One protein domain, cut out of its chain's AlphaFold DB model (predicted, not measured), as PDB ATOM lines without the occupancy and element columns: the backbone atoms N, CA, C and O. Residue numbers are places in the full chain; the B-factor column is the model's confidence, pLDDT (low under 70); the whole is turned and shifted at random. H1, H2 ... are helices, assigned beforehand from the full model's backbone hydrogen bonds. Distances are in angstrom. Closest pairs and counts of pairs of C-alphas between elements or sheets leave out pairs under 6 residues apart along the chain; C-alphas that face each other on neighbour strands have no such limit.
ATOM      1  N   TYR A  32     128.965 191.643 158.272       57.81
ATOM      2  CA  TYR A  32     129.754 190.506 158.763       57.81
ATOM      3  C   TYR A  32     130.276 190.702 160.190       57.81
ATOM      4  O   TYR A  32     130.586 189.722 160.866       57.81
ATOM      5  N   ASN A  33     130.267 191.941 160.681       58.72
ATOM      6  CA  ASN A  33     130.549 192.298 162.064       58.72
ATOM      7  C   ASN A  33     129.385 191.945 163.019       58.72
ATOM      8  O   ASN A  33     129.598 191.817 164.223       58.72
ATOM      9  N   ASP A  34     128.177 191.708 162.488       56.69
ATOM     10  CA  ASP A  34     126.971 191.403 163.278       56.69
ATOM     11  C   ASP A  34     126.795 189.916 163.607       56.69
ATOM     12  O   ASP A  34     125.925 189.552 164.401       56.69
ATOM     13  N   ASN A  35     127.595 189.017 163.016       59.97
ATOM     14  CA  ASN A  35     127.454 187.578 163.272       59.97
ATOM     15  C   ASN A  35     128.772 186.852 163.608       59.97
ATOM     16  O   ASN A  35     129.119 185.864 162.951       59.97
ATOM     17  N   PRO A  36     129.476 187.256 164.685       63.75
ATOM     18  CA  PRO A  36     130.605 186.485 165.214       63.75
ATOM     19  C   PRO A  36     130.171 185.098 165.720       63.75
ATOM     20  O   PRO A  36     130.978 184.169 165.806       63.75
ATOM     21  N   TYR A  37     128.884 184.933 166.038       67.38
ATOM     22  CA  TYR A  37     128.338 183.704 166.597       67.38
ATOM     23  C   TYR A  37     128.349 182.546 165.602       67.38
ATOM     24  O   TYR A  37     128.644 181.422 166.003       67.38
ATOM     25  N   MET A  38     128.073 182.788 164.318       78.81
ATOM     26  CA  MET A  38     128.072 181.735 163.295       78.81
ATOM     27  C   MET A  38     129.472 181.144 163.095       78.81
ATOM     28  O   MET A  38     129.652 179.935 163.248       78.81
ATOM     29  N   LEU A  39     130.482 181.990 162.872       80.38
ATOM     30  CA  LEU A  39     131.869 181.545 162.699       80.38
ATOM     31  C   LEU A  39     132.405 180.860 163.959       80.38
ATOM     32  O   LEU A  39     133.026 179.798 163.875       80.38
ATOM     33  N   SER A  40     132.100 181.412 165.139       75.94
ATOM     34  CA  SER A  40     132.417 180.767 166.415       75.94
ATOM     35  C   SER A  40     131.764 179.387 166.537       75.94
ATOM     36  O   SER A  40     132.412 178.437 166.980       75.94
ATOM     37  N   SER A  41     130.507 179.249 166.113       82.12
ATOM     38  CA  SER A  41     129.773 177.982 166.174       82.12
ATOM     39  C   SER A  41     130.369 176.942 165.224       82.12
ATOM     40  O   SER A  41     130.562 175.796 165.628       82.12
ATOM     41  N   LEU A  42     130.742 177.331 164.001       87.06
ATOM     42  CA  LEU A  42     131.438 176.458 163.049       87.06
ATOM     43  C   LEU A  42     132.814 176.024 163.568       87.06
ATOM     44  O   LEU A  42     133.175 174.849 163.472       87.06
ATOM     45  N   GLN A  43     133.564 176.943 164.177       86.62
ATOM     46  CA  GLN A  43     134.851 176.634 164.795       86.62
ATOM     47  C   GLN A  43     134.689 175.625 165.944       86.62
ATOM     48  O   GLN A  43     135.374 174.603 165.951       86.62
ATOM     49  N   LYS A  44     133.723 175.838 166.849       86.88
ATOM     50  CA  LYS A  44     133.386 174.876 167.914       86.88
ATOM     51  C   LYS A  44     132.985 173.514 167.357       86.88
ATOM     52  O   LYS A  44     133.416 172.483 167.869       86.88
ATOM     53  N   LEU A  45     132.157 173.495 166.314       87.19
ATOM     54  CA  LEU A  45     131.700 172.258 165.685       87.19
ATOM     55  C   LEU A  45     132.884 171.460 165.123       87.19
ATOM     56  O   LEU A  45     132.982 170.253 165.345       87.19
ATOM     57  N   LYS A  46     133.822 172.136 164.452       90.44
ATOM     58  CA  LYS A  46     135.061 171.527 163.951       90.44
ATOM     59  C   LYS A  46     135.901 170.924 165.080       90.44
ATOM     60  O   LYS A  46     136.469 169.842 164.907       90.44
ATOM     61  N   ASP A  47     135.991 171.617 166.209       89.56
ATOM     62  CA  ASP A  47     136.828 171.204 167.334       89.56
ATOM     63  C   ASP A  47     136.216 169.997 168.073       89.56
ATOM     64  O   ASP A  47     136.943 169.052 168.392       89.56
ATOM     65  N   ASN A  48     134.883 169.957 168.206       89.50
ATOM     66  CA  ASN A  48     134.138 168.910 168.920       89.50
ATOM     67  C   ASN A  48     133.866 167.627 168.115       89.50
ATOM     68  O   ASN A  48     133.677 166.561 168.699       89.50
ATOM     69  N   ILE A  49     133.814 167.687 166.783       87.62
ATOM     70  CA  ILE A  49     133.633 166.479 165.965       87.62
ATOM     71  C   ILE A  49     134.878 165.590 166.062       87.62
ATOM     72  O   ILE A  49     135.989 166.084 166.145       87.62
ATOM     73  N   THR A  50     134.747 164.264 166.016       87.81
ATOM     74  CA  THR A  50     135.909 163.346 165.988       87.81
ATOM     75  C   THR A  50     136.240 162.859 164.575       87.81
ATOM     76  O   THR A  50     137.402 162.629 164.238       87.81
ATOM     77  N   CYS A  51     135.231 162.758 163.705       89.00
ATOM     78  CA  CYS A  51     135.381 162.304 162.325       89.00
ATOM     79  C   CYS A  51     136.241 163.277 161.495       89.00
ATOM     80  O   CYS A  51     135.817 164.392 161.182       89.00
ATOM     81  N   LYS A  52     137.431 162.829 161.067       89.44
ATOM     82  CA  LYS A  52     138.378 163.628 160.262       89.44
ATOM     83  C   LYS A  52     137.763 164.163 158.964       89.44
ATOM     84  O   LYS A  52     138.038 165.298 158.586       89.44
ATOM     85  N   LYS A  53     136.909 163.371 158.302       88.56
ATOM     86  CA  LYS A  53     136.231 163.776 157.062       88.56
ATOM     87  C   LYS A  53     135.257 164.931 157.312       88.56
ATOM     88  O   LYS A  53     135.349 165.955 156.645       88.56
ATOM     89  N   LYS A  54     134.413 164.816 158.343       88.69
ATOM     90  CA  LYS A  54     133.484 165.883 158.754       88.69
ATOM     91  C   LYS A  54     134.222 167.138 159.243       88.69
ATOM     92  O   LYS A  54     133.821 168.244 158.903       88.69
ATOM     93  N   LYS A  55     135.361 166.992 159.942       92.31
ATOM     94  CA  LYS A  55     136.237 168.136 160.275       92.31
ATOM     95  C   LYS A  55     136.738 168.872 159.036       92.31
ATOM     96  O   LYS A  55     136.778 170.098 159.041       92.31
ATOM     97  N   ARG A  56     137.154 168.138 157.997       91.31
ATOM     98  CA  ARG A  56     137.640 168.730 156.741       91.31
ATOM     99  C   ARG A  56     136.540 169.534 156.052       91.31
ATOM    100  O   ARG A  56     136.799 170.669 155.685       91.31
ATOM    101  N   VAL A  57     135.337 168.971 155.974       92.06
ATOM    102  CA  VAL A  57     134.140 169.636 155.439       92.06
ATOM    103  C   VAL A  57     133.847 170.950 156.179       92.06
ATOM    104  O   VAL A  57     133.701 171.996 155.557       92.06
ATOM    105  N   ILE A  58     133.874 170.953 157.517       91.06
ATOM    106  CA  ILE A  58     133.661 172.194 158.286       91.06
ATOM    107  C   ILE A  58     134.805 173.193 158.085       91.06
ATOM    108  O   ILE A  58     134.571 174.397 158.025       91.06
ATOM    109  N   LYS A  59     136.052 172.720 157.971       91.31
ATOM    110  CA  LYS A  59     137.206 173.586 157.688       91.31
ATOM    111  C   LYS A  59     137.080 174.266 156.323       91.31
ATOM    112  O   LYS A  59     137.468 175.421 156.199       91.31
ATOM    113  N   GLU A  60     136.565 173.558 155.326       91.38
ATOM    114  CA  GLU A  60     136.289 174.099 153.995       91.38
ATOM    115  C   GLU A  60     135.175 175.147 154.047       91.38
ATOM    116  O   GLU A  60     135.382 176.265 153.591       91.38
ATOM    117  N   CYS A  61     134.071 174.847 154.740       90.12
ATOM    118  CA  CYS A  61     132.999 175.812 154.990       90.12
ATOM    119  C   CYS A  61     133.519 177.089 155.680       90.12
ATOM    120  O   CYS A  61     133.240 178.188 155.218       90.12
ATOM    121  N   LEU A  62     134.359 176.967 156.717       88.00
ATOM    122  CA  LEU A  62     135.037 178.110 157.352       88.00
ATOM    123  C   LEU A  62     135.932 178.894 156.375       88.00
ATOM    124  O   LEU A  62     136.045 180.111 156.489       88.00
ATOM    125  N   GLY A  63     136.562 178.208 155.420       87.44
ATOM    126  CA  GLY A  63     137.379 178.824 154.375       87.44
ATOM    127  C   GLY A  63     136.577 179.725 153.435       87.44
ATOM    128  O   GLY A  63     137.083 180.773 153.045       87.44
ATOM    129  N   ASN A  64     135.315 179.387 153.152       86.62
ATOM    130  CA  ASN A  64     134.430 180.192 152.296       86.62
ATOM    131  C   ASN A  64     134.075 181.561 152.898       86.62
ATOM    132  O   ASN A  64     133.599 182.449 152.187       86.62
ATOM    133  N   TYR A  65     134.312 181.727 154.199       80.81
ATOM    134  CA  TYR A  65     134.128 182.983 154.917       80.81
ATOM    135  C   TYR A  65     135.425 183.775 155.090       80.81
ATOM    136  O   TYR A  65     135.378 184.876 155.623       80.81
ATOM    137  N   LYS A  66     136.586 183.253 154.666       76.06
ATOM    138  CA  LYS A  66     137.895 183.877 154.925       76.06
ATOM    139  C   LYS A  66     137.971 185.323 154.428       76.06
ATOM    140  O   LYS A  66     138.502 186.168 155.136       76.06
ATOM    141  N   ASP A  67     137.404 185.589 153.255       70.81
ATOM    142  CA  ASP A  67     137.413 186.920 152.638       70.81
ATOM    143  C   ASP A  67     136.324 187.848 153.208       70.81
ATOM    144  O   ASP A  67     136.358 189.056 152.984       70.81
ATOM    145  N   ASP A  68     135.373 187.295 153.969       66.00
ATOM    146  CA  ASP A  68     134.308 188.050 154.634       66.00
ATOM    147  C   ASP A  68     134.633 188.357 156.108       66.00
ATOM    148  O   ASP A  68     133.952 189.164 156.748       66.00
ATOM    149  N   ILE A  69     135.649 187.694 156.670       62.91
ATOM    150  CA  ILE A  69     136.126 187.946 158.028       62.91
ATOM    151  C   ILE A  69     136.850 189.287 158.024       62.91
ATOM    152  O   ILE A  69     137.924 189.441 157.446       62.91
ATOM    153  N   VAL A  70     136.272 190.261 158.719       57.50
ATOM    154  CA  VAL A  70     136.980 191.499 159.032       57.50
ATOM    155  C   VAL A  70     138.065 191.152 160.050       57.50
ATOM    156  O   VAL A  70     137.740 190.767 161.170       57.50
ATOM    157  N   GLU A  71     139.344 191.265 159.673       49.81
ATOM    158  CA  GLU A  71     140.478 190.998 160.580       49.81
ATOM    159  C   GLU A  71     140.410 191.851 161.855       49.81
ATOM    160  O   GLU A  71     140.734 191.373 162.939       49.81
ATOM    161  N   ASN A  72     139.927 193.089 161.722       50.19
ATOM    162  CA  ASN A  72     139.680 194.017 162.819       50.19
ATOM    163  C   ASN A  72     138.198 194.411 162.833       50.19
ATOM    164  O   ASN A  72     137.837 195.432 162.237       50.19
ATOM    165  N   PRO A  73     137.320 193.600 163.452       51.62
ATOM    166  CA  PRO A  73     135.927 193.984 163.639       51.62
ATOM    167  C   PRO A  73     135.876 195.356 164.322       51.62
ATOM    168  O   PRO A  73     136.573 195.569 165.314       51.62
ATOM    169  N   GLN A  74     135.096 196.304 163.789       49.28
ATOM    170  CA  GLN A  74     134.912 197.593 164.462       49.28
ATOM    171  C   GLN A  74     134.231 197.316 165.805       49.28
ATOM    172  O   GLN A  74     133.071 196.899 165.845       49.28
ATOM    173  N   ILE A  75     134.987 197.469 166.890       45.00
ATOM    174  CA  ILE A  75     134.495 197.400 168.265       45.00
ATOM    175  C   ILE A  75     133.812 198.744 168.543       45.00
ATOM    176  O   ILE A  75     134.354 199.784 168.167       45.00
ATOM    177  N   ASN A  76     132.618 198.742 169.151       40.50
ATOM    178  CA  ASN A  76     131.976 199.988 169.574       40.50
ATOM    179  C   ASN A  76     132.912 200.754 170.509       40.50
ATOM    180  O   ASN A  76     133.012 200.413 171.685       40.50
ATOM    181  N   ASN A  77     133.446 201.873 170.038       40.59
ATOM    182  CA  ASN A  77     133.727 202.990 170.924       40.59
ATOM    183  C   ASN A  77     132.529 203.929 170.812       40.59
ATOM    184  O   ASN A  77     132.628 205.019 170.266       40.59
ATOM    185  N   ALA A  78     131.371 203.496 171.321       40.59
ATOM    186  CA  ALA A  78     130.163 204.324 171.378       40.59
ATOM    187  C   ALA A  78     130.339 205.594 172.250       40.59
ATOM    188  O   ALA A  78     129.382 206.337 172.434       40.59
ATOM    189  N   PHE A  79     131.540 205.834 172.801       40.97
ATOM    190  CA  PHE A  79     131.843 206.925 173.725       40.97
ATOM    191  C   PHE A  79     133.246 207.556 173.586       40.97
ATOM    192  O   PHE A  79     133.603 208.351 174.448       40.97
ATOM    193  N   GLU A  80     134.046 207.279 172.545       37.22
ATOM    194  CA  GLU A  80     135.322 208.008 172.369       37.22
ATOM    195  C   GLU A  80     135.193 209.138 171.341       37.22
ATOM    196  O   GLU A  80     135.308 208.938 170.135       37.22
ATOM    197  N   THR A  81     134.899 210.312 171.908       40.25
ATOM    198  CA  THR A  81     135.392 211.664 171.585       40.25
ATOM    199  C   THR A  81     135.749 211.999 170.136       40.25
ATOM    200  O   THR A  81     136.730 211.507 169.584       40.25
ATOM    201  N   GLU A  82     134.961 212.938 169.593       43.91
ATOM    202  CA  GLU A  82     135.427 214.198 168.987       43.91
ATOM    203  C   GLU A  82     136.807 214.116 168.313       43.91
ATOM    204  O   GLU A  82     137.810 214.275 168.992       43.91
ATOM    205  N   ASP A  83     136.841 213.829 167.000       38.94
ATOM    206  CA  ASP A  83     137.831 214.361 166.025       38.94
ATOM    207  C   ASP A  83     137.923 213.573 164.702       38.94
ATOM    208  O   ASP A  83     138.725 213.899 163.822       38.94
ATOM    209  N   ARG A  84     137.080 212.561 164.463       41.03
ATOM    210  CA  ARG A  84     136.984 211.972 163.117       41.03
ATOM    211  C   ARG A  84     135.956 212.716 162.277       41.03
ATOM    212  O   ARG A  84     134.757 212.533 162.446       41.03
ATOM    213  N   GLN A  85     136.454 213.530 161.342       36.06
ATOM    214  CA  GLN A  85     135.678 214.064 160.220       36.06
ATOM    215  C   GLN A  85     134.723 212.983 159.672       36.06
ATOM    216  O   GLN A  85     135.195 211.887 159.350       36.06
ATOM    217  N   PRO A  86     133.416 213.269 159.520       39.75
ATOM    218  CA  PRO A  86     132.453 212.292 159.037       39.75
ATOM    219  C   PRO A  86     132.731 212.008 157.559       39.75
ATOM    220  O   PRO A  86     132.331 212.749 156.658       39.75
ATOM    221  N   SER A  87     133.478 210.939 157.287       41.56
ATOM    222  CA  SER A  87     133.732 210.495 155.925       41.56
ATOM    223  C   SER A  87     132.474 209.833 155.370       41.56
ATOM    224  O   SER A  87     132.201 208.670 155.651       41.56
ATOM    225  N   SER A  88     131.763 210.591 154.533       43.28
ATOM    226  CA  SER A  88     130.654 210.194 153.654       43.28
ATOM    227  C   SER A  88     129.414 209.616 154.346       43.28
ATOM    228  O   SER A  88     129.480 208.649 155.092       43.28
ATOM    229  N   LYS A  89     128.249 210.188 154.024       49.41
ATOM    230  CA  LYS A  89     126.926 209.648 154.362       49.41
ATOM    231  C   LYS A  89     126.861 208.166 153.977       49.41
ATOM    232  O   LYS A  89     126.687 207.845 152.802       49.41
ATOM    233  N   ALA A  90     127.011 207.280 154.955       55.22
ATOM    234  CA  ALA A  90     126.769 205.861 154.774       55.22
ATOM    235  C   ALA A  90     125.283 205.688 154.436       55.22
ATOM    236  O   ALA A  90     124.406 206.079 155.203       55.22
ATOM    237  N   ASN A  91     124.987 205.181 153.243       62.50
ATOM    238  CA  ASN A  91     123.616 205.018 152.791       62.50
ATOM    239  C   ASN A  91     123.043 203.736 153.406       62.50
ATOM    240  O   ASN A  91     123.541 202.642 153.140       62.50
ATOM    241  N   PHE A  92     121.979 203.859 154.202       67.00
ATOM    242  CA  PHE A  92     121.237 202.721 154.755       67.00
ATOM    243  C   PHE A  92     120.898 201.668 153.688       67.00
ATOM    244  O   PHE A  92     120.974 200.468 153.948       67.00
ATOM    245  N   ALA A  93     120.602 202.102 152.458       70.56
ATOM    246  CA  ALA A  93     120.336 201.196 151.348       70.56
ATOM    247  C   ALA A  93     121.536 200.288 151.015       70.56
ATOM    248  O   ALA A  93     121.345 199.113 150.695       70.56
ATOM    249  N   ASP A  94     122.766 200.794 151.127       68.12
ATOM    250  CA  ASP A  94     123.982 200.017 150.878       68.12
ATOM    251  C   ASP A  94     124.242 199.012 152.006       68.12
ATOM    252  O   ASP A  94     124.567 197.854 151.730       68.12
ATOM    253  N   TYR A  95     124.007 199.406 153.263       71.50
ATOM    254  CA  TYR A  95     124.043 198.490 154.408       71.50
ATOM    255  C   TYR A  95     122.992 197.381 154.284       71.50
ATOM    256  O   TYR A  95     123.316 196.201 154.416       71.50
ATOM    257  N   ALA A  96     121.743 197.734 153.973       73.31
ATOM    258  CA  ALA A  96     120.658 196.774 153.801       73.31
ATOM    259  C   ALA A  96     120.967 195.787 152.662       73.31
ATOM    260  O   ALA A  96     120.805 194.574 152.816       73.31
ATOM    261  N   LYS A  97     121.498 196.284 151.537       77.19
ATOM    262  CA  LYS A  97     121.922 195.455 150.402       77.19
ATOM    263  C   LYS A  97     123.078 194.521 150.765       77.19
ATOM    264  O   LYS A  97     123.054 193.355 150.370       77.19
ATOM    265  N   ALA A  98     124.077 195.004 151.501       73.62
ATOM    266  CA  ALA A  98     125.190 194.186 151.976       73.62
ATOM    267  C   ALA A  98     124.716 193.116 152.976       73.62
ATOM    268  O   ALA A  98     125.096 191.952 152.857       73.62
ATOM    269  N   SER A  99     123.825 193.487 153.898       75.56
ATOM    270  CA  SER A  99     123.245 192.592 154.907       75.56
ATOM    271  C   SER A  99     122.442 191.470 154.260       75.56
ATOM    272  O   SER A  99     122.609 190.300 154.594       75.56
ATOM    273  N   TYR A 100     121.617 191.812 153.270       82.31
ATOM    274  CA  TYR A 100     120.855 190.833 152.508       82.31
ATOM    275  C   TYR A 100     121.768 189.850 151.764       82.31
ATOM    276  O   TYR A 100     121.593 188.637 151.867       82.31
ATOM    277  N   LYS A 101     122.793 190.357 151.064       83.00
ATOM    278  CA  LYS A 101     123.778 189.510 150.372       83.00
ATOM    279  C   LYS A 101     124.512 188.574 151.329       83.00
ATOM    280  O   LYS A 101     124.704 187.407 150.994       83.00
ATOM    281  N   LYS A 102     124.875 189.063 152.516       83.56
ATOM    282  CA  LYS A 102     125.472 188.241 153.568       83.56
ATOM    283  C   LYS A 102     124.560 187.083 153.959       83.56
ATOM    284  O   LYS A 102     125.019 185.948 153.998       83.56
ATOM    285  N   VAL A 103     123.280 187.352 154.223       85.25
ATOM    286  CA  VAL A 103     122.314 186.308 154.605       85.25
ATOM    287  C   VAL A 103     122.185 185.249 153.511       85.25
ATOM    288  O   VAL A 103     122.185 184.062 153.821       85.25
ATOM    289  N   LEU A 104     122.131 185.652 152.238       87.56
ATOM    290  CA  LEU A 104     122.096 184.696 151.126       87.56
ATOM    291  C   LEU A 104     123.340 183.799 151.091       87.56
ATOM    292  O   LEU A 104     123.203 182.582 150.975       87.56
ATOM    293  N   LYS A 105     124.535 184.380 151.257       86.06
ATOM    294  CA  LYS A 105     125.793 183.621 151.313       86.06
ATOM    295  C   LYS A 105     125.841 182.683 152.523       86.06
ATOM    296  O   LYS A 105     126.287 181.546 152.404       86.06
ATOM    297  N   ASP A 106     125.353 183.133 153.681       86.12
ATOM    298  CA  ASP A 106     125.247 182.304 154.885       86.12
ATOM    299  C   ASP A 106     124.330 181.094 154.643       86.12
ATOM    300  O   ASP A 106     124.691 179.975 155.005       86.12
ATOM    301  N   ILE A 107     123.177 181.296 153.996       89.69
ATOM    302  CA  ILE A 107     122.238 180.218 153.654       89.69
ATOM    303  C   ILE A 107     122.897 179.200 152.717       89.69
ATOM    304  O   ILE A 107     122.859 178.006 153.008       89.69
ATOM    305  N   GLU A 108     123.533 179.656 151.639       91.06
ATOM    306  CA  GLU A 108     124.194 178.794 150.651       91.06
ATOM    307  C   GLU A 108     125.309 177.942 151.279       91.06
ATOM    308  O   GLU A 108     125.367 176.719 151.100       91.06
ATOM    309  N   ASN A 109     126.171 178.575 152.078       89.25
ATOM    310  CA  ASN A 109     127.273 177.897 152.754       89.25
ATOM    311  C   ASN A 109     126.771 176.864 153.774       89.25
ATOM    312  O   ASN A 109     127.323 175.763 153.859       89.25
ATOM    313  N   LEU A 110     125.722 177.188 154.539       90.25
ATOM    314  CA  LEU A 110     125.150 176.268 155.524       90.25
ATOM    315  C   LEU A 110     124.404 175.103 154.869       90.25
ATOM    316  O   LEU A 110     124.510 173.979 155.357       90.25
ATOM    317  N   GLN A 111     123.690 175.334 153.766       91.38
ATOM    318  CA  GLN A 111     123.057 174.267 152.984       91.38
ATOM    319  C   GLN A 111     124.101 173.290 152.447       91.38
ATOM    320  O   GLN A 111     124.031 172.097 152.740       91.38
ATOM    321  N   THR A 112     125.141 173.811 151.794       91.12
ATOM    322  CA  THR A 112     126.259 173.002 151.289       91.12
ATOM    323  C   THR A 112     126.914 172.189 152.408       91.12
ATOM    324  O   THR A 112     127.197 171.000 152.245       91.12
ATOM    325  N   LEU A 113     127.125 172.805 153.576       91.31
ATOM    326  CA  LEU A 113     127.672 172.124 154.745       91.31
ATOM    327  C   LEU A 113     126.766 170.977 155.216       91.31
ATOM    328  O   LEU A 113     127.262 169.883 155.492       91.31
ATOM    329  N   MET A 114     125.455 171.207 155.327       90.56
ATOM    330  CA  MET A 114     124.497 170.174 155.730       90.56
ATOM    331  C   MET A 114     124.494 169.006 154.746       90.56
ATOM    332  O   MET A 114     124.578 167.857 155.183       90.56
ATOM    333  N   ASP A 115     124.495 169.286 153.444       89.88
ATOM    334  CA  ASP A 115     124.523 168.260 152.403       89.88
ATOM    335  C   ASP A 115     125.785 167.401 152.517       89.88
ATOM    336  O   ASP A 115     125.703 166.175 152.611       89.88
ATOM    337  N   GLN A 116     126.957 168.027 152.640       88.50
ATOM    338  CA  GLN A 116     128.230 167.317 152.790       88.50
ATOM    339  C   GLN A 116     128.322 166.506 154.095       88.50
ATOM    340  O   GLN A 116     128.966 165.452 154.128       88.50
ATOM    341  N   LEU A 117     127.691 166.971 155.179       87.44
ATOM    342  CA  LEU A 117     127.647 166.261 156.461       87.44
ATOM    343  C   LEU A 117     126.600 165.138 156.504       87.44
ATOM    344  O   LEU A 117     126.762 164.211 157.310       87.44
ATOM    345  N   SER A 118     125.558 165.221 155.669       83.69
ATOM    346  CA  SER A 118     124.462 164.245 155.574       83.69
ATOM    347  C   SER A 118     124.866 162.946 154.870       83.69
ATOM    348  O   SER A 118     124.242 161.906 155.086       83.69
ATOM    349  N   ILE A 119     125.950 162.973 154.086       77.38
ATOM    350  CA  ILE A 119     126.516 161.790 153.435       77.38
ATOM    351  C   ILE A 119     127.085 160.854 154.513       77.38
ATOM    352  O   ILE A 119     128.235 160.971 154.948       77.38
TER     353      ILE A 119
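AT A GLANCE: This is residues 32 to 119 of the 124 residues of an uncharacterized protein of Chryseobacterium sp (UniProt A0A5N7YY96). A helical hairpin of H1 and H2 packs through H2 on the last part of a much longer helix, H3. The loop between H2 and H3 swings far out, and residues 76 to 97, including the first turns of H3, stick out and make much of the length. The printed part has 88 residues with three named helices, H1, H2, H3, and no named strand: all helix, loose, radius of gyration of the C-alphas 17.0 A, spans 53 by 25 by 16 A.

IN THESE COORDINATES: H1 is residues 36 to 48, 18.3 A long, from C-alpha 36 at (130.605, 186.485, 165.214). H2 is residues 52 to 63, 16.3 A. H3 is residues 92 to 118, 38.6 A, to C-alpha 118 at (124.462, 164.245, 155.574).

HOW THE PARTS SIT: H1 and H2, a hairpin, touch at a shallow tilt of 18 degrees, opposite ways; their closest C-alphas, of Lys 46 and Lys 55, are 5.1 A apart. H2 and H3, also a hairpin, touch through residues 109 to 117 of H3 alone, at a shallow tilt of 13 degrees, opposite ways; the closest C-alphas, of Lys 54 and Leu 117, are 6.3 A apart. H1 and H3 are apart. In H1, H2 and H3 every O i to N i+4 pair is within hydrogen-bond range.

THE WHOLE: The C-alphas farthest apart, of Glu 82 and Ile 119, are 55.4 A apart. The printed part has no cut. The H2 to H3 link, 28 residues, is long. The pLDDT is under 70 at residues 32 to 37, 68 to 92 and 94.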